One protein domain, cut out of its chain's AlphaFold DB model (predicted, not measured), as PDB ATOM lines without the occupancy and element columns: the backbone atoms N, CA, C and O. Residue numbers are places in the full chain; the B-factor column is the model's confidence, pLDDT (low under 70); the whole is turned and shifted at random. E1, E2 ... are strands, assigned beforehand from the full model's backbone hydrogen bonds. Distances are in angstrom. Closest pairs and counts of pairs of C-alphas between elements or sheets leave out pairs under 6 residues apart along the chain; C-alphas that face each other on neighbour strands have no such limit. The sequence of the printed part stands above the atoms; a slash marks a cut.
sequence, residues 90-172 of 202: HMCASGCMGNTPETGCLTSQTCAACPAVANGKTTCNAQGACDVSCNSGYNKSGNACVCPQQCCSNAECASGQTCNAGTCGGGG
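AT A GLANCE: This is residues 90 to 172 of the 202 residues of an uncharacterized protein of Polyangium sp. SDU3-1 (UniProt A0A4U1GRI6). With little regular structure, the domain is a loose rod of four small hairpins strung along its length: E3-E4 in the middle with E5-E6 next to it, E1-E2 toward one end, E7-E8 toward the other. The 83 printed residues have no named helix and eight strands, E1 to E8 in order, holding 29 residues: all strand, in antiparallel pairs. The radius of gyration of the C-alphas is 17.0 A; the spans are 57, 21 and 14 A.

HOW THE PARTS SIT: E3, residues 120 to 124, and E4, residues 130 to 134, form an antiparallel hairpin; N 121 and O 133 are within hydrogen-bond range, 2.8 A. So are N 139 and O 146, 2.8 A, in hairpin E5, residues 139 to 141, and E6, residues 144 to 146. The closest C-alphas of E4 and E6, Cys 134 and Cys 145, are 5.5 A apart. E1, residues 90 to 92, and E2, residues 95 to 98, form a hairpin, as do E7, residues 162 to 164, and E8, residues 167 to 169. E2 and E3 are apart.

IN THESE COORDINATES: E3, 13.3 A long, begins at C-alpha 120 (31.819, 35.943, 46.873); E8 ends at C-alpha 169 (15.910, 30.723, 30.690).

THE WHOLE: The printed part has no cut. Links E2-E3 and E6-E7 are long. Residues 170 to 172 have pLDDT under 70.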
ATOM      1  N   HIS A  90      48.938  40.901  62.483       87.25
ATOM      2  CA  HIS A  90      49.241  39.649  63.187       87.25
ATOM      3  C   HIS A  90      50.663  39.167  62.933       87.25
ATOM      4  O   HIS A  90      51.276  39.459  61.905       87.25
ATOM      5  N   MET A  91      51.175  38.414  63.909       86.50
ATOM      6  CA  MET A  91      52.456  37.728  63.795       86.50
ATOM      7  C   MET A  91      52.340  36.644  62.732       86.50
ATOM      8  O   MET A  91      51.530  35.724  62.840       86.50
ATOM      9  N   CYS A  92      53.174  36.774  61.715       87.31
ATOM     10  CA  CYS A  92      53.236  35.895  60.579       87.31
ATOM     11  C   CYS A  92      54.687  35.485  60.322       87.31
ATOM     12  O   CYS A  92      55.497  36.294  59.862       87.31
ATOM     13  N   ALA A  93      55.008  34.221  60.608       80.38
ATOM     14  CA  ALA A  93      56.371  33.697  60.586       80.38
ATOM     15  C   ALA A  93      57.331  34.561  61.431       80.38
ATOM     16  O   ALA A  93      57.388  34.388  62.644       80.38
ATOM     17  N   SER A  94      58.035  35.509  60.811       79.69
ATOM     18  CA  SER A  94      58.995  36.405  61.472       79.69
ATOM     19  C   SER A  94      58.661  37.893  61.308       79.69
ATOM     20  O   SER A  94      59.508  38.742  61.579       79.69
ATOM     21  N   GLY A  95      57.461  38.230  60.829       85.88
ATOM     22  CA  GLY A  95      57.052  39.607  60.564       85.88
ATOM     23  C   GLY A  95      55.597  39.879  60.923       85.88
ATOM     24  O   GLY A  95      54.822  38.966  61.195       85.88
ATOM     25  N   CYS A  96      55.228  41.155  60.922       89.38
ATOM     26  CA  CYS A  96      53.844  41.574  61.082       89.38
ATOM     27  C   CYS A  96      53.191  41.745  59.713       89.38
ATOM     28  O   CYS A  96      53.696  42.500  58.882       89.38
ATOM     29  N   MET A  97      52.075  41.051  59.489       88.94
ATOM     30  CA  MET A  97      51.259  41.179  58.279       88.94
ATOM     31  C   MET A  97      49.939  41.875  58.600       88.94
ATOM     32  O   MET A  97      49.487  41.858  59.741       88.94
ATOM     33  N   GLY A  98      49.339  42.525  57.602       88.06
ATOM     34  CA  GLY A  98      48.045  43.189  57.760       88.06
ATOM     35  C   GLY A  98      46.899  42.197  57.947       88.06
ATOM     36  O   GLY A  98      46.964  41.073  57.477       88.06
ATOM     37  N   ASN A  99      45.814  42.626  58.592       88.50
ATOM     38  CA  ASN A  99      44.575  41.852  58.686       88.50
ATOM     39  C   ASN A  99      43.833  41.839  57.335       88.50
ATOM     40  O   ASN A  99      42.846  42.559  57.158       88.50
ATOM     41  N   THR A 100      44.334  41.067  56.368       90.50
ATOM     42  CA  THR A 100      43.767  40.966  55.016       90.50
ATOM     43  C   THR A 100      43.545  39.512  54.610       90.50
ATOM     44  O   THR A 100      44.314  38.631  54.993       90.50
ATOM     45  N   PRO A 101      42.521  39.217  53.795       90.31
ATOM     46  CA  PRO A 101      42.273  37.853  53.345       90.31
ATOM     47  C   PRO A 101      43.453  37.255  52.564       90.31
ATOM     48  O   PRO A 101      43.611  36.039  52.590       90.31
ATOM     49  N   GLU A 102      44.306  38.059  51.916       89.31
ATOM     50  CA  GLU A 102      45.488  37.549  51.203       89.31
ATOM     51  C   GLU A 102      46.637  37.117  52.125       89.31
ATOM     52  O   GLU A 102      47.405  36.232  51.761       89.31
ATOM     53  N   THR A 103      46.770  37.728  53.305       87.19
ATOM     54  CA  THR A 103      47.884  37.464  54.242       87.19
ATOM     55  C   THR A 103      47.439  36.756  55.530       87.19
ATOM     56  O   THR A 103      48.243  36.483  56.428       87.19
ATOM     57  N   GLY A 104      46.152  36.409  55.591       87.75
ATOM     58  CA  GLY A 104      45.482  35.847  56.753       87.75
ATOM     59  C   GLY A 104      44.905  36.925  57.669       87.75
ATOM     60  O   GLY A 104      45.295  38.088  57.642       87.75
ATOM     61  N   CYS A 105      43.940  36.531  58.493       91.06
ATOM     62  CA  CYS A 105      43.313  37.440  59.448       91.06
ATOM     63  C   CYS A 105      43.995  37.383  60.826       91.06
ATOM     64  O   CYS A 105      44.778  36.474  61.090       91.06
ATOM     65  N   LEU A 106      43.660  38.314  61.725       86.12
ATOM     66  CA  LEU A 106      44.275  38.473  63.056       86.12
ATOM     67  C   LEU A 106      44.378  37.189  63.910       86.12
ATOM     68  O   LEU A 106      45.291  37.072  64.725       86.12
ATOM     69  N   THR A 107      43.473  36.219  63.749       81.69
ATOM     70  CA  THR A 107      43.517  34.932  64.469       81.69
ATOM     71  C   THR A 107      44.376  33.868  63.776       81.69
ATOM     72  O   THR A 107      44.569  32.782  64.322       81.69
ATOM     73  N   SER A 108      44.863  34.133  62.562       80.62
ATOM     74  CA  SER A 108      45.666  33.214  61.758       80.62
ATOM     75  C   SER A 108      47.121  33.241  62.221       80.62
ATOM     76  O   SER A 108      47.892  34.121  61.853       80.62
ATOM     77  N   GLN A 109      47.524  32.247  63.015       73.81
ATOM     78  CA  GLN A 109      48.925  32.098  63.446       73.81
ATOM     79  C   GLN A 109      49.859  31.603  62.330       73.81
ATOM     80  O   GLN A 109      51.077  31.599  62.489       73.81
ATOM     81  N   THR A 110      49.297  31.159  61.205       79.44
ATOM     82  CA  THR A 110      50.035  30.555  60.088       79.44
ATOM     83  C   THR A 110      50.136  31.466  58.868       79.44
ATOM     84  O   THR A 110      50.685  31.045  57.855       79.44
ATOM     85  N   CYS A 111      49.584  32.685  58.935       83.56
ATOM     86  CA  CYS A 111      49.421  33.582  57.782       83.56
ATOM     87  C   CYS A 111      48.739  32.939  56.574       83.56
ATOM     88  O   CYS A 111      48.938  33.354  55.431       83.56
ATOM     89  N   ALA A 112      47.957  31.888  56.808       87.94
ATOM     90  CA  ALA A 112      47.237  31.258  55.728       87.94
ATOM     91  C   ALA A 112      46.232  32.268  55.169       87.94
ATOM     92  O   ALA A 112      45.399  32.789  55.922       87.94
ATOM     93  N   ALA A 113      46.331  32.523  53.864       90.00
ATOM     94  CA  ALA A 113      45.327  33.272  53.130       90.00
ATOM     95  C   ALA A 113      43.952  32.628  53.346       90.00
ATOM     96  O   ALA A 113      43.828  31.402  53.454       90.00
ATOM     97  N   CYS A 114      42.911  33.454  53.408       90.81
ATOM     98  CA  CYS A 114      41.554  32.951  53.505       90.81
ATOM     99  C   CYS A 114      41.224  32.119  52.256       90.81
ATOM    100  O   CYS A 114      41.580  32.509  51.140       90.81
ATOM    101  N   PRO A 115      40.532  30.980  52.418       90.44
ATOM    102  CA  PRO A 115      40.187  30.122  51.295       90.44
ATOM    103  C   PRO A 115      39.299  30.886  50.316       90.44
ATOM    104  O   PRO A 115      38.264  31.416  50.715       90.44
ATOM    105  N   ALA A 116      39.691  30.934  49.043       90.38
ATOM    106  CA  ALA A 116      38.901  31.597  48.016       90.38
ATOM    107  C   ALA A 116      37.495  30.985  47.936       90.38
ATOM    108  O   ALA A 116      37.334  29.764  47.956       90.38
ATOM    109  N   VAL A 117      36.477  31.840  47.829       91.38
ATOM    110  CA  VAL A 117      35.079  31.410  47.742       91.38
ATOM    111  C   VAL A 117      34.503  31.821  46.399       91.38
ATOM    112  O   VAL A 117      34.585  32.985  46.008       91.38
ATOM    113  N   ALA A 118      33.908  30.861  45.694       90.44
ATOM    114  CA  ALA A 118      33.177  31.138  44.465       90.44
ATOM    115  C   ALA A 118      31.962  32.030  44.756       90.44
ATOM    116  O   ALA A 118      31.307  31.884  45.787       90.44
ATOM    117  N   ASN A 119      31.646  32.946  43.837       90.19
ATOM    118  CA  ASN A 119      30.487  33.843  43.941       90.19
ATOM    119  C   ASN A 119      30.483  34.751  45.188       90.19
ATOM    120  O   ASN A 119      29.431  35.216  45.633       90.19
ATOM    121  N   GLY A 120      31.661  35.041  45.741       92.62
ATOM    122  CA  GLY A 120      31.819  35.943  46.873       92.62
ATOM    123  C   GLY A 120      33.233  36.498  46.993       92.62
ATOM    124  O   GLY A 120      34.089  36.302  46.131       92.62
ATOM    125  N   LYS A 121      33.463  37.220  48.085       92.88
ATOM    126  CA  LYS A 121      34.762  37.751  48.493       92.88
ATOM    127  C   LYS A 121      35.028  37.339  49.931       92.88
ATOM    128  O   LYS A 121      34.172  37.499  50.800       92.88
ATOM    129  N   THR A 122      36.223  36.836  50.191       93.50
ATOM    130  CA  THR A 122      36.703  36.624  51.556       93.50
ATOM    131  C   THR A 122      37.047  37.956  52.200       93.50
ATOM    132  O   THR A 122      37.617  38.832  51.553       93.50
ATOM    133  N   THR A 123      36.733  38.102  53.478       92.38
ATOM    134  CA  THR A 123      37.066  39.277  54.283       92.38
ATOM    135  C   THR A 123      37.553  38.842  55.659       92.38
ATOM    136  O   THR A 123      37.289  37.720  56.084       92.38
ATOM    137  N   CYS A 124      38.245  39.719  56.375       92.38
ATOM    138  CA  CYS A 124      38.548  39.505  57.784       92.38
ATOM    139  C   CYS A 124      37.485  40.202  58.631       92.38
ATOM    140  O   CYS A 124      37.286  41.410  58.506       92.38
ATOM    141  N   ASN A 125      36.775  39.453  59.480       90.38
ATOM    142  CA  ASN A 125      35.781  40.048  60.372       90.38
ATOM    143  C   ASN A 125      36.444  40.846  61.512       90.38
ATOM    144  O   ASN A 125      37.662  40.817  61.700       90.38
ATOM    145  N   ALA A 126      35.630  41.550  62.302       85.75
ATOM    146  CA  ALA A 126      36.113  42.345  63.435       85.75
ATOM    147  C   ALA A 126      36.795  41.494  64.525       85.75
ATOM    148  O   ALA A 126      37.636  41.992  65.266       85.75
ATOM    149  N   GLN A 127      36.458  40.206  64.604       85.19
ATOM    150  CA  GLN A 127      37.076  39.233  65.501       85.19
ATOM    151  C   GLN A 127      38.396  38.675  64.956       85.19
ATOM    152  O   GLN A 127      39.043  37.884  65.639       85.19
ATOM    153  N   GLY A 128      38.809  39.070  63.749       85.88
ATOM    154  CA  GLY A 128      40.059  38.621  63.161       85.88
ATOM    155  C   GLY A 128      40.010  37.251  62.501       85.88
ATOM    156  O   GLY A 128      41.068  36.685  62.261       85.88
ATOM    157  N   ALA A 129      38.826  36.712  62.215       89.25
ATOM    158  CA  ALA A 129      38.654  35.444  61.514       89.25
ATOM    159  C   ALA A 129      38.271  35.664  60.044       89.25
ATOM    160  O   ALA A 129      37.647  36.672  59.699       89.25
ATOM    161  N   CYS A 130      38.608  34.694  59.188       91.19
ATOM    162  CA  CYS A 130      38.149  34.674  57.801       91.19
ATOM    163  C   CYS A 130      36.623  34.552  57.758       91.19
ATOM    164  O   CYS A 130      36.049  33.586  58.261       91.19
ATOM    165  N   ASP A 131      35.985  35.516  57.113       92.12
ATOM    166  CA  ASP A 131      34.566  35.537  56.801       92.12
ATOM    167  C   ASP A 131      34.368  35.683  55.286       92.12
ATOM    168  O   ASP A 131      35.316  35.882  54.521       92.12
ATOM    169  N   VAL A 132      33.129  35.547  54.832       93.88
ATOM    170  CA  VAL A 132      32.778  35.508  53.417       93.88
ATOM    171  C   VAL A 132      31.600  36.436  53.202       93.88
ATOM    172  O   VAL A 132      30.546  36.272  53.815       93.88
ATOM    173  N   SER A 133      31.781  37.382  52.292       93.31
ATOM    174  CA  SER A 133      30.738  38.280  51.829       93.31
ATOM    175  C   SER A 133      30.323  37.862  50.424       93.31
ATOM    176  O   SER A 133      31.132  37.886  49.496       93.31
ATOM    177  N   CYS A 134      29.081  37.413  50.274       94.38
ATOM    178  CA  CYS A 134      28.585  36.901  49.002       94.38
ATOM    179  C   CYS A 134      28.256  38.024  48.019       94.38
ATOM    180  O   CYS A 134      27.865  39.123  48.415       94.38
ATOM    181  N   ASN A 135      28.418  37.741  46.726       91.00
ATOM    182  CA  ASN A 135      27.988  38.656  45.676       91.00
ATOM    183  C   ASN A 135      26.457  38.807  45.701       91.00
ATOM    184  O   ASN A 135      25.740  37.941  46.206       91.00
ATOM    185  N   SER A 136      25.951  39.903  45.130       87.94
ATOM    186  CA  SER A 136      24.506  40.150  45.054       87.94
ATOM    187  C   SER A 136      23.765  38.965  44.425       87.94
ATOM    188  O   SER A 136      24.208  38.421  43.414       87.94
ATOM    189  N   GLY A 137      22.648  38.564  45.037       87.38
ATOM    190  CA  GLY A 137      21.850  37.405  44.626       87.38
ATOM    191  C   GLY A 137      22.232  36.086  45.304       87.38
ATOM    192  O   GLY A 137      21.402  35.185  45.340       87.38
ATOM    193  N   TYR A 138      23.420  35.974  45.906       92.62
ATOM    194  CA  TYR A 138      23.857  34.766  46.612       92.62
ATOM    195  C   TYR A 138      23.643  34.882  48.123       92.62
ATOM    196  O   TYR A 138      23.858  35.937  48.722       92.62
ATOM    197  N   ASN A 139      23.276  33.769  48.755       92.94
ATOM    198  CA  ASN A 139      23.132  33.659  50.201       92.94
ATOM    199  C   ASN A 139      24.333  32.945  50.819       92.94
ATOM    200  O   ASN A 139      24.845  31.959  50.286       92.94
ATOM    201  N   LYS A 140      24.757  33.424  51.989       93.44
ATOM    202  CA  LYS A 140      25.813  32.782  52.771       93.44
ATOM    203  C   LYS A 140      25.266  31.512  53.424       93.44
ATOM    204  O   LYS A 140      24.364  31.582  54.255       93.44
ATOM    205  N   SER A 141      25.838  30.366  53.073       92.19
ATOM    206  CA  SER A 141      25.582  29.076  53.713       92.19
ATOM    207  C   SER A 141      26.900  28.536  54.263       92.19
ATOM    208  O   SER A 141      27.732  27.990  53.536       92.19
ATOM    209  N   GLY A 142      27.144  28.785  55.552       88.50
ATOM    210  CA  GLY A 142      28.445  28.535  56.179       88.50
ATOM    211  C   GLY A 142      29.544  29.425  55.584       88.50
ATOM    212  O   GLY A 142      29.438  30.651  55.622       88.50
ATOM    213  N   ASN A 143      30.579  28.799  55.017       86.06
ATOM    214  CA  ASN A 143      31.699  29.467  54.338       86.06
ATOM    215  C   ASN A 143      31.561  29.474  52.803       86.06
ATOM    216  O   ASN A 143      32.535  29.736  52.103       86.06
ATOM    217  N   ALA A 144      30.372  29.181  52.273       90.75
ATOM    218  CA  ALA A 144      30.099  29.186  50.840       90.75
ATOM    219  C   ALA A 144      28.971  30.162  50.483       90.75
ATOM    220  O   ALA A 144      28.066  30.418  51.282       90.75
ATOM    221  N   CYS A 145      29.021  30.675  49.258       94.00
ATOM    222  CA  CYS A 145      27.967  31.494  48.674       94.00
ATOM    223  C   CYS A 145      27.133  30.631  47.736       94.00
ATOM    224  O   CYS A 145      27.610  30.205  46.686       94.00
ATOM    225  N   VAL A 146      25.898  30.350  48.144       91.75
ATOM    226  CA  VAL A 146      24.967  29.498  47.403       91.75
ATOM    227  C   VAL A 146      23.878  30.343  46.770       91.75
ATOM    228  O   VAL A 146      23.367  31.283  47.385       91.75
ATOM    229  N   CYS A 147      23.514  30.014  45.537       91.19
ATOM    230  CA  CYS A 147      22.362  30.633  44.917       91.19
ATOM    231  C   CYS A 147      21.071  30.076  45.549       91.19
ATOM    232  O   CYS A 147      20.899  28.858  45.598       91.19
ATOM    233  N   PRO A 148      20.147  30.921  46.047       88.69
ATOM    234  CA  PRO A 148      18.862  30.461  46.574       88.69
ATOM    235  C   PRO A 148      17.846  30.083  45.488       88.69
ATOM    236  O   PRO A 148      16.742  29.657  45.820       88.69
ATOM    237  N   GLN A 149      18.156  30.321  44.215       88.19
ATOM    238  CA  GLN A 149      17.291  30.054  43.065       88.19
ATOM    239  C   GLN A 149      17.955  29.030  42.134       88.19
ATOM    240  O   GLN A 149      19.009  28.489  42.457       88.19
ATOM    241  N   GLN A 150      17.351  28.766  40.971       84.25
ATOM    242  CA  GLN A 150      17.954  27.890  39.963       84.25
ATOM    243  C   GLN A 150      19.260  28.479  39.404       84.25
ATOM    244  O   GLN A 150      20.159  27.724  39.050       84.25
ATOM    245  N   CYS A 151      19.367  29.808  39.326       87.81
ATOM    246  CA  CYS A 151      20.602  30.496  38.967       87.81
ATOM    247  C   CYS A 151      20.677  31.892  39.570       87.81
ATOM    248  O   CYS A 151      19.664  32.566  39.754       87.81
ATOM    249  N   CYS A 152      21.895  32.349  39.824       88.38
ATOM    250  CA  CYS A 152      22.191  33.717  40.237       88.38
ATOM    251  C   CYS A 152      23.146  34.404  39.256       88.38
ATOM    252  O   CYS A 152      23.334  35.619  39.302       88.38
ATOM    253  N   SER A 153      23.730  33.635  38.338       88.06
ATOM    254  CA  SER A 153      24.508  34.124  37.209       88.06
ATOM    255  C   SER A 153      24.400  33.163  36.025       88.06
ATOM    256  O   SER A 153      24.029  32.002  36.189       88.06
ATOM    257  N   ASN A 154      24.755  33.626  34.825       84.56
ATOM    258  CA  ASN A 154      24.748  32.785  33.622       84.56
ATOM    259  C   ASN A 154      25.712  31.592  33.717       84.56
ATOM    260  O   ASN A 154      25.493  30.594  33.042       84.56
ATOM    261  N   ALA A 155      26.756  31.686  34.546       85.50
ATOM    262  CA  ALA A 155      27.721  30.606  34.747       85.50
ATOM    263  C   ALA A 155      27.114  29.386  35.460       85.50
ATOM    264  O   ALA A 155      27.660  28.292  35.367       85.50
ATOM    265  N   GLU A 156      25.991  29.568  36.164       86.69
ATOM    266  CA  GLU A 156      25.264  28.476  36.821       86.69
ATOM    267  C   GLU A 156      24.255  27.790  35.892       86.69
ATOM    268  O   GLU A 156      23.672  26.770  36.255       86.69
ATOM    269  N   CYS A 157      24.048  28.330  34.692       85.75
ATOM    270  CA  CYS A 157      23.156  27.751  33.704       85.75
ATOM    271  C   CYS A 157      23.915  26.883  32.694       85.75
ATOM    272  O   CYS A 157      25.123  27.028  32.502       85.75
ATOM    273  N   ALA A 158      23.198  25.974  32.025       84.44
ATOM    274  CA  ALA A 158      23.784  25.171  30.956       84.44
ATOM    275  C   ALA A 158      24.300  26.067  29.816       84.44
ATOM    276  O   ALA A 158      23.840  27.195  29.634       84.44
ATOM    277  N   SER A 159      25.244  25.569  29.018       79.06
ATOM    278  CA  SER A 159      25.797  26.326  27.891       79.06
ATOM    279  C   SER A 159      24.688  26.858  26.974       79.06
ATOM    280  O   SER A 159      23.839  26.101  26.509       79.06
ATOM    281  N   GLY A 160      24.697  28.171  26.733       73.94
ATOM    282  CA  GLY A 160      23.686  28.854  25.923       73.94
ATOM    283  C   GLY A 160      22.437  29.304  26.684       73.94
ATOM    284  O   GLY A 160      21.571  29.904  26.066       73.94
ATOM    285  N   GLN A 161      22.329  29.060  27.994       82.81
ATOM    286  CA  GLN A 161      21.281  29.631  28.842       82.81
ATOM    287  C   GLN A 161      21.719  30.953  29.481       82.81
ATOM    288  O   GLN A 161      22.892  31.194  29.768       82.81
ATOM    289  N   THR A 162      20.736  31.799  29.758       85.44
ATOM    290  CA  THR A 162      20.888  33.083  30.438       85.44
ATOM    291  C   THR A 162      20.142  33.020  31.758       85.44
ATOM    292  O   THR A 162      18.988  32.587  31.820       85.44
ATOM    293  N   CYS A 163      20.771  33.491  32.829       86.69
ATOM    294  CA  CYS A 163      20.058  33.607  34.085       86.69
ATOM    295  C   CYS A 163      19.158  34.841  34.044       86.69
ATOM    296  O   CYS A 163      19.652  35.965  33.944       86.69
ATOM    297  N   ASN A 164      17.841  34.644  34.116       85.62
ATOM    298  CA  ASN A 164      16.881  35.740  34.171       85.62
ATOM    299  C   ASN A 164      15.932  35.545  35.355       85.62
ATOM    300  O   ASN A 164      15.247  34.528  35.451       85.62
ATOM    301  N   ALA A 165      15.918  36.522  36.266       83.44
ATOM    302  CA  ALA A 165      15.083  36.527  37.468       83.44
ATOM    303  C   ALA A 165      15.133  35.210  38.279       83.44
ATOM    304  O   ALA A 165      14.106  34.711  38.731       83.44
ATOM    305  N   GLY A 166      16.327  34.628  38.449       83.50
ATOM    306  CA  GLY A 166      16.515  33.412  39.249       83.50
ATOM    307  C   GLY A 166      16.267  32.093  38.509       83.50
ATOM    308  O   GLY A 166      16.442  31.026  39.092       83.50
ATOM    309  N   THR A 167      15.869  32.146  37.236       84.00
ATOM    310  CA  THR A 167      15.578  30.964  36.414       84.00
ATOM    311  C   THR A 167      16.536  30.910  35.232       84.00
ATOM    312  O   THR A 167      16.732  31.918  34.545       84.00
ATOM    313  N   CYS A 168      17.129  29.741  34.963       84.06
ATOM    314  CA  CYS A 168      17.868  29.550  33.718       84.06
ATOM    315  C   CYS A 168      16.864  29.471  32.577       84.06
ATOM    316  O   CYS A 168      16.235  28.439  32.337       84.06
ATOM    317  N   GLY A 169      16.688  30.599  31.907       77.19
ATOM    318  CA  GLY A 169      15.910  30.723  30.690       77.19
ATOM    319  C   GLY A 169      16.841  30.944  29.512       77.19
ATOM    320  O   GLY A 169      18.060  30.942  29.647       77.19
ATOM    321  N   GLY A 170      16.286  31.122  28.322       64.38
ATOM    322  CA  GLY A 170      17.107  31.529  27.182       64.38
ATOM    323  C   GLY A 170      18.078  30.464  26.680       64.38
ATOM    324  O   GLY A 170      18.887  30.781  25.826       64.38
ATOM    325  N   GLY A 171      17.928  29.202  27.103       53.12
ATOM    326  CA  GLY A 171      18.573  28.026  26.502       53.12
ATOM    327  C   GLY A 171      18.072  27.710  25.101       53.12
ATOM    328  O   GLY A 171      18.023  26.548  24.716       53.12
ATOM    329  N   GLY A 172      17.671  28.726  24.344       50.75
ATOM    330  CA  GLY A 172      17.813  28.674  22.910       50.75
ATOM    331  C   GLY A 172      19.291  28.884  22.642       50.75
ATOM    332  O   GLY A 172      19.706  30.000  22.340       50.75
TER     333      GLY A 172